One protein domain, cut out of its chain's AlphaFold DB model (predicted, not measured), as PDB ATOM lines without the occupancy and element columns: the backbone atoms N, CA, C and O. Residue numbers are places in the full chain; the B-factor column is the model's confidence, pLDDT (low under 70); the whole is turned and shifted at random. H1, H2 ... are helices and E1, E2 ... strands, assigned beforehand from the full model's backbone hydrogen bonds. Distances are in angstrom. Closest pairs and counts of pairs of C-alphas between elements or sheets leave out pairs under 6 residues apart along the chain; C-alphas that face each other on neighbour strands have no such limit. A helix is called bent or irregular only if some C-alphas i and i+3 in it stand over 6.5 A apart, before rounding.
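What this domain is: This is residues 21 to 62 of the 68 residues of an uncharacterized protein of Candidatus Pelagibacter sp (UniProt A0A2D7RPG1). A two-stranded hairpin, E1 and E2, is bent over like an arch, and the last part of the printed residues, with the short helix H1, folds back across the open side of that arch. The tip of the hairpin, residues 34 to 39, sticks out at one end, and residues 60 to 61 come back to pair briefly with the end of E1. The printed part has 42 residues with two named strands and one named helix, in the order E1, E2, H1; the sheet's order is E1 - E2, antiparallel, and the class is mostly strand. The whole is only just compact, close to loose, with a radius of gyration of the C-alphas of 10.6 A, and its elongated outline spans 31 by 19 by 14 A.

How they stand to each other: Begin at E1, residues 22 to 32, and look across to E2, residues 42 to 49. They form a hairpin of antiparallel neighbour strands, with 153 degrees between their N-to-C directions. Near the start of E1, C-alphas 22 and 49 face each other at 4.4 A; farther along, C-alphas 29 and 44 do so at 4.1 A. Look for N 26 and O 46, within hydrogen-bond range at 2.8 A, and for N 46 and O 26, at 2.9 A. E1 bends by 109 degrees at residue 29, and E2 bends by 83 degrees at residue 45. Past E2 you reach H1, residues 56 to 59. Its closest C-alphas to E2 are those of Val 48 and Phe 56, 7.2 A apart. Its closest C-alphas to E1 are those of Thr 32 and Arg 59, 6.0 A apart. H1 is too short for any pair of O i and N i+4 inside it; its one pair of O i and N i+3 is within hydrogen-bond range. After H1, residues 60 to 61 form a short antiparallel pairing with residues 31 to 32 of E1.

Where its parts are: Find C-alpha 22 at (-24.706, 22.413, -44.171); from there E1 runs to C-alpha 32 at (-41.658, 15.877, -40.035), 18.6 A from first to last C-alpha. E2 measures 17.2 A from C-alpha 42 to C-alpha 49. H1 ends at C-alpha 59, at (-38.599, 12.367, -43.766).

The domain as a whole: The two C-alphas farthest apart are those of Ala 23 and Lys 37, 31.1 A. Lys 37 is within residues 34 to 39, which stand free. The links from E1 to E2, with 9 residues between them, and from E2 to H1, with 6, are short. The printed part has no cut. The mean pLDDT of the printed part is 93.5, and no printed residue is under 70.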
ATOM      1  N   ASN A  21     -20.961  21.613 -42.309       79.62
ATOM      2  CA  ASN A  21     -21.831  20.449 -42.451       79.62
ATOM      3  C   ASN A  21     -23.164  20.759 -43.154       79.62
ATOM      4  O   ASN A  21     -23.855  19.818 -43.532       79.62
ATOM      5  N   VAL A  22     -23.527  22.028 -43.378       89.12
ATOM      6  CA  VAL A  22     -24.706  22.413 -44.171       89.12
ATOM      7  C   VAL A  22     -24.409  22.178 -45.653       89.12
ATOM      8  O   VAL A  22     -23.545  22.823 -46.239       89.12
ATOM      9  N   ALA A  23     -25.136  21.248 -46.263       90.06
ATOM     10  CA  ALA A  23     -25.066  20.968 -47.693       90.06
ATOM     11  C   ALA A  23     -26.032  21.838 -48.498       90.06
ATOM     12  O   ALA A  23     -25.716  22.261 -49.607       90.06
ATOM     13  N   GLN A  24     -27.229  22.082 -47.959       90.44
ATOM     14  CA  GLN A  24     -28.284  22.787 -48.676       90.44
ATOM     15  C   GLN A  24     -29.221  23.500 -47.704       90.44
ATOM     16  O   GLN A  24     -29.507  22.997 -46.622       90.44
ATOM     17  N   ILE A  25     -29.764  24.644 -48.116       91.75
ATOM     18  CA  ILE A  25     -30.885  25.290 -47.427       91.75
ATOM     19  C   ILE A  25     -32.146  25.072 -48.264       91.75
ATOM     20  O   ILE A  25     -32.161  25.338 -49.468       91.75
ATOM     21  N   LYS A  26     -33.212  24.563 -47.642       93.31
ATOM     22  CA  LYS A  26     -34.512  24.340 -48.284       93.31
ATOM     23  C   LYS A  26     -35.553  25.302 -47.719       93.31
ATOM     24  O   LYS A  26     -35.784  25.352 -46.514       93.31
ATOM     25  N   PHE A  27     -36.222  26.014 -48.622       95.31
ATOM     26  CA  PHE A  27     -37.243  27.014 -48.301       95.31
ATOM     27  C   PHE A  27     -38.663  26.519 -48.587       95.31
ATOM     28  O   PHE A  27     -38.879  25.696 -49.486       95.31
ATOM     29  N   GLY A  28     -39.628  27.022 -47.820       94.81
ATOM     30  CA  GLY A  28     -41.048  26.669 -47.866       94.81
ATOM     31  C   GLY A  28     -41.449  25.695 -46.754       94.81
ATOM     32  O   GLY A  28     -40.646  24.843 -46.364       94.81
ATOM     33  N   LYS A  29     -42.696  25.815 -46.268       95.69
ATOM     34  CA  LYS A  29     -43.241  24.994 -45.172       95.69
ATOM     35  C   LYS A  29     -43.040  23.507 -45.467       95.69
ATOM     36  O   LYS A  29     -43.501  23.016 -46.495       95.69
ATOM     37  N   ARG A  30     -42.352  22.802 -44.575       96.62
ATOM     38  CA  ARG A  30     -42.236  21.338 -44.553       96.62
ATOM     39  C   ARG A  30     -42.366  20.864 -43.119       96.62
ATOM     40  O   ARG A  30     -42.052  21.626 -42.202       96.62
ATOM     41  N   CYS A  31     -42.805  19.623 -42.962       96.31
ATOM     42  CA  CYS A  31     -43.061  19.034 -41.663       96.31
ATOM     43  C   CYS A  31     -42.420  17.650 -41.549       96.31
ATOM     44  O   CYS A  31     -42.263  16.948 -42.556       96.31
ATOM     45  N   THR A  32     -42.039  17.261 -40.337       95.69
ATOM     46  CA  THR A  32     -41.658  15.877 -40.035       95.69
ATOM     47  C   THR A  32     -42.889  14.978 -40.064       95.69
ATOM     48  O   THR A  32     -44.024  15.450 -39.993       95.69
ATOM     49  N   VAL A  33     -42.678  13.667 -40.158       93.31
ATOM     50  CA  VAL A  33     -43.736  12.699 -39.833       93.31
ATOM     51  C   VAL A  33     -44.141  12.894 -38.367       93.31
ATOM     52  O   VAL A  33     -43.280  13.174 -37.530       93.31
ATOM     53  N   ALA A  34     -45.436  12.784 -38.071       91.88
ATOM     54  CA  ALA A  34     -45.933  12.902 -36.707       91.88
ATOM     55  C   ALA A  34     -45.464  11.724 -35.836       91.88
ATOM     56  O   ALA A  34     -45.395  10.584 -36.304       91.88
ATOM     57  N   ASP A  35     -45.150  11.997 -34.571       90.31
ATOM     58  CA  ASP A  35     -44.860  10.967 -33.578       90.31
ATOM     59  C   ASP A  35     -46.141  10.221 -33.142       90.31
ATOM     60  O   ASP A  35     -47.256  10.533 -33.564       90.31
ATOM     61  N   GLN A  36     -45.998   9.223 -32.264       92.19
ATOM     62  CA  GLN A  36     -47.133   8.442 -31.745       92.19
ATOM     63  C   GLN A  36     -48.158   9.280 -30.961       92.19
ATOM     64  O   GLN A  36     -49.281   8.830 -30.746       92.19
ATOM     65  N   LYS A  37     -47.779  10.484 -30.520       91.25
ATOM     66  CA  LYS A  37     -48.641  11.437 -29.814       91.25
ATOM     67  C   LYS A  37     -49.251  12.473 -30.770       91.25
ATOM     68  O   LYS A  37     -49.988  13.343 -30.316       91.25
ATOM     69  N   GLY A  38     -48.967  12.386 -32.072       88.19
ATOM     70  CA  GLY A  38     -49.445  13.310 -33.097       88.19
ATOM     71  C   GLY A  38     -48.625  14.598 -33.234       88.19
ATOM     72  O   GLY A  38     -49.020  15.475 -34.003       88.19
ATOM     73  N   ASN A  39     -47.494  14.736 -32.534       91.12
ATOM     74  CA  ASN A  39     -46.650  15.928 -32.622       91.12
ATOM     75  C   ASN A  39     -45.745  15.865 -33.849       91.12
ATOM     76  O   ASN A  39     -45.221  14.806 -34.191       91.12
ATOM     77  N   TYR A  40     -45.508  17.009 -34.478       92.94
ATOM     78  CA  TYR A  40     -44.590  17.139 -35.603       92.94
ATOM     79  C   TYR A  40     -43.860  18.477 -35.537       92.94
ATOM     80  O   TYR A  40     -44.377  19.463 -35.010       92.94
ATOM     81  N   GLU A  41     -42.668  18.527 -36.119       94.31
ATOM     82  CA  GLU A  41     -41.948  19.777 -36.312       94.31
ATOM     83  C   GLU A  41     -42.329  20.378 -37.658       94.31
ATOM     84  O   GLU A  41     -42.437  19.669 -38.662       94.31
ATOM     85  N   ALA A  42     -42.503  21.696 -37.695       95.31
ATOM     86  CA  ALA A  42     -42.763  22.441 -38.915       95.31
ATOM     87  C   ALA A  42     -41.851  23.659 -38.994       95.31
ATOM     88  O   ALA A  42     -41.754  24.443 -38.054       95.31
ATOM     89  N   SER A  43     -41.226  23.853 -40.151       96.44
ATOM     90  CA  SER A  43     -40.437  25.051 -40.428       96.44
ATOM     91  C   SER A  43     -40.548  25.449 -41.896       96.44
ATOM     92  O   SER A  43     -40.804  24.619 -42.776       96.44
ATOM     93  N   TYR A  44     -40.358  26.742 -42.158       96.44
ATOM     94  CA  TYR A  44     -40.231  27.308 -43.501       96.44
ATOM     95  C   TYR A  44     -38.791  27.313 -44.014       96.44
ATOM     96  O   TYR A  44     -38.587  27.428 -45.223       96.44
ATOM     97  N   VAL A  45     -37.808  27.193 -43.120       96.00
ATOM     98  CA  VAL A  45     -36.383  27.192 -43.453       96.00
ATOM     99  C   VAL A  45     -35.743  25.970 -42.816       96.00
ATOM    100  O   VAL A  45     -35.802  25.792 -41.600       96.00
ATOM    101  N   TRP A  46     -35.138  25.130 -43.650       94.69
ATOM    102  CA  TRP A  46     -34.449  23.918 -43.228       94.69
ATOM    103  C   TRP A  46     -32.997  23.963 -43.681       94.69
ATOM    104  O   TRP A  46     -32.724  24.086 -44.875       94.69
ATOM    105  N   PHE A  47     -32.080  23.828 -42.730       93.44
ATOM    106  CA  PHE A  47     -30.666  23.598 -42.999       93.44
ATOM    107  C   PHE A  47     -30.455  22.090 -43.104       93.44
ATOM    108  O   PHE A  47     -30.678  21.356 -42.146       93.44
ATOM    109  N   VAL A  48     -30.083  21.625 -44.289       93.69
ATOM    110  CA  VAL A  48     -29.892  20.208 -44.590       93.69
ATOM    111  C   VAL A  48     -28.411  19.901 -44.517       93.69
ATOM    112  O   VAL A  48     -27.606  20.555 -45.186       93.69
ATOM    113  N   SER A  49     -28.054  18.913 -43.707       93.56
ATOM    114  CA  SER A  49     -26.671  18.475 -43.581       93.56
ATOM    115  C   SER A  49     -26.248  17.577 -44.748       93.56
ATOM    116  O   SER A  49     -27.095  17.024 -45.456       93.56
ATOM    117  N   LYS A  50     -24.942  17.390 -44.953       92.62
ATOM    118  CA  LYS A  50     -24.414  16.480 -45.990       92.62
ATOM    119  C   LYS A  50     -24.901  15.042 -45.800       92.62
ATOM    120  O   LYS A  50     -25.242  14.379 -46.774       92.62
ATOM    121  N   GLU A  51     -25.006  14.594 -44.555       94.50
ATOM    122  CA  GLU A  51     -25.405  13.232 -44.183       94.50
ATOM    123  C   GLU A  51     -26.907  13.003 -44.394       94.50
ATOM    124  O   GLU A  51     -27.340  11.901 -44.727       94.50
ATOM    125  N   SER A  52     -27.715  14.051 -44.212       93.19
ATOM    126  CA  SER A  52     -29.176  13.977 -44.325       93.19
ATOM    127  C   SER A  52     -29.696  14.241 -45.739       93.19
ATOM    128  O   SER A  52     -30.857  13.933 -46.013       93.19
ATOM    129  N   LEU A  53     -28.858  14.750 -46.650       93.94
ATOM    130  CA  LEU A  53     -29.257  15.193 -47.989       93.94
ATOM    131  C   LEU A  53     -30.062  14.133 -48.760       93.94
ATOM    132  O   LEU A  53     -31.097  14.454 -49.340       93.94
ATOM    133  N   GLY A  54     -29.635  12.867 -48.706       95.38
ATOM    134  CA  GLY A  54     -30.291  11.760 -49.411       95.38
ATOM    135  C   GLY A  54     -31.613  11.284 -48.796       95.38
ATOM    136  O   GLY A  54     -32.406  10.646 -49.480       95.38
ATOM    137  N   GLN A  55     -31.876  11.585 -47.520       95.56
ATOM    138  CA  GLN A  55     -33.091  11.141 -46.816       95.56
ATOM    139  C   GLN A  55     -34.042  12.284 -46.449       95.56
ATOM    140  O   GLN A  55     -35.157  12.025 -45.986       95.56
ATOM    141  N   PHE A  56     -33.618  13.536 -46.641       95.81
ATOM    142  CA  PHE A  56     -34.344  14.710 -46.174       95.81
ATOM    143  C   PHE A  56     -35.776  14.743 -46.711       95.81
ATOM    144  O   PHE A  56     -36.712  14.785 -45.922       95.81
ATOM    145  N   ASP A  57     -35.970  14.663 -48.032       95.25
ATOM    146  CA  ASP A  57     -37.304  14.821 -48.632       95.25
ATOM    147  C   ASP A  57     -38.243  13.631 -48.336       95.25
ATOM    148  O   ASP A  57     -39.466  13.768 -48.396       95.25
ATOM    149  N   THR A  58     -37.697  12.477 -47.944       95.12
ATOM    150  CA  THR A  58     -38.497  11.333 -47.479       95.12
ATOM    151  C   THR A  58     -39.050  11.587 -46.078       95.12
ATOM    152  O   THR A  58     -40.217  11.307 -45.813       95.12
ATOM    153  N   ARG A  59     -38.233  12.149 -45.177       94.38
ATOM    154  CA  ARG A  59     -38.599  12.367 -43.766       94.38
ATOM    155  C   ARG A  59     -39.307  13.699 -43.518       94.38
ATOM    156  O   ARG A  59     -40.152  13.785 -42.628       94.38
ATOM    157  N   ILE A  60     -38.952  14.731 -44.280       96.56
ATOM    158  CA  ILE A  60     -39.358  16.122 -44.074       96.56
ATOM    159  C   ILE A  60     -39.845  16.697 -45.400       96.56
ATOM    160  O   ILE A  60     -39.069  17.052 -46.287       96.56
ATOM    161  N   ASN A  61     -41.161  16.810 -45.552       95.81
ATOM    162  CA  ASN A  61     -41.762  17.272 -46.798       95.81
ATOM    163  C   ASN A  61     -43.088  18.000 -46.560       95.81
ATOM    164  O   ASN A  61     -43.578  18.122 -45.440       95.81
ATOM    165  N   LYS A  62     -43.655  18.535 -47.644       94.62
ATOM    166  CA  LYS A  62     -44.915  19.288 -47.610       94.62
ATOM    167  C   LYS A  62     -46.127  18.411 -47.287       94.62
ATOM    168  O   LYS A  62     -47.080  18.911 -46.706       94.62
TER     169      LYS A  62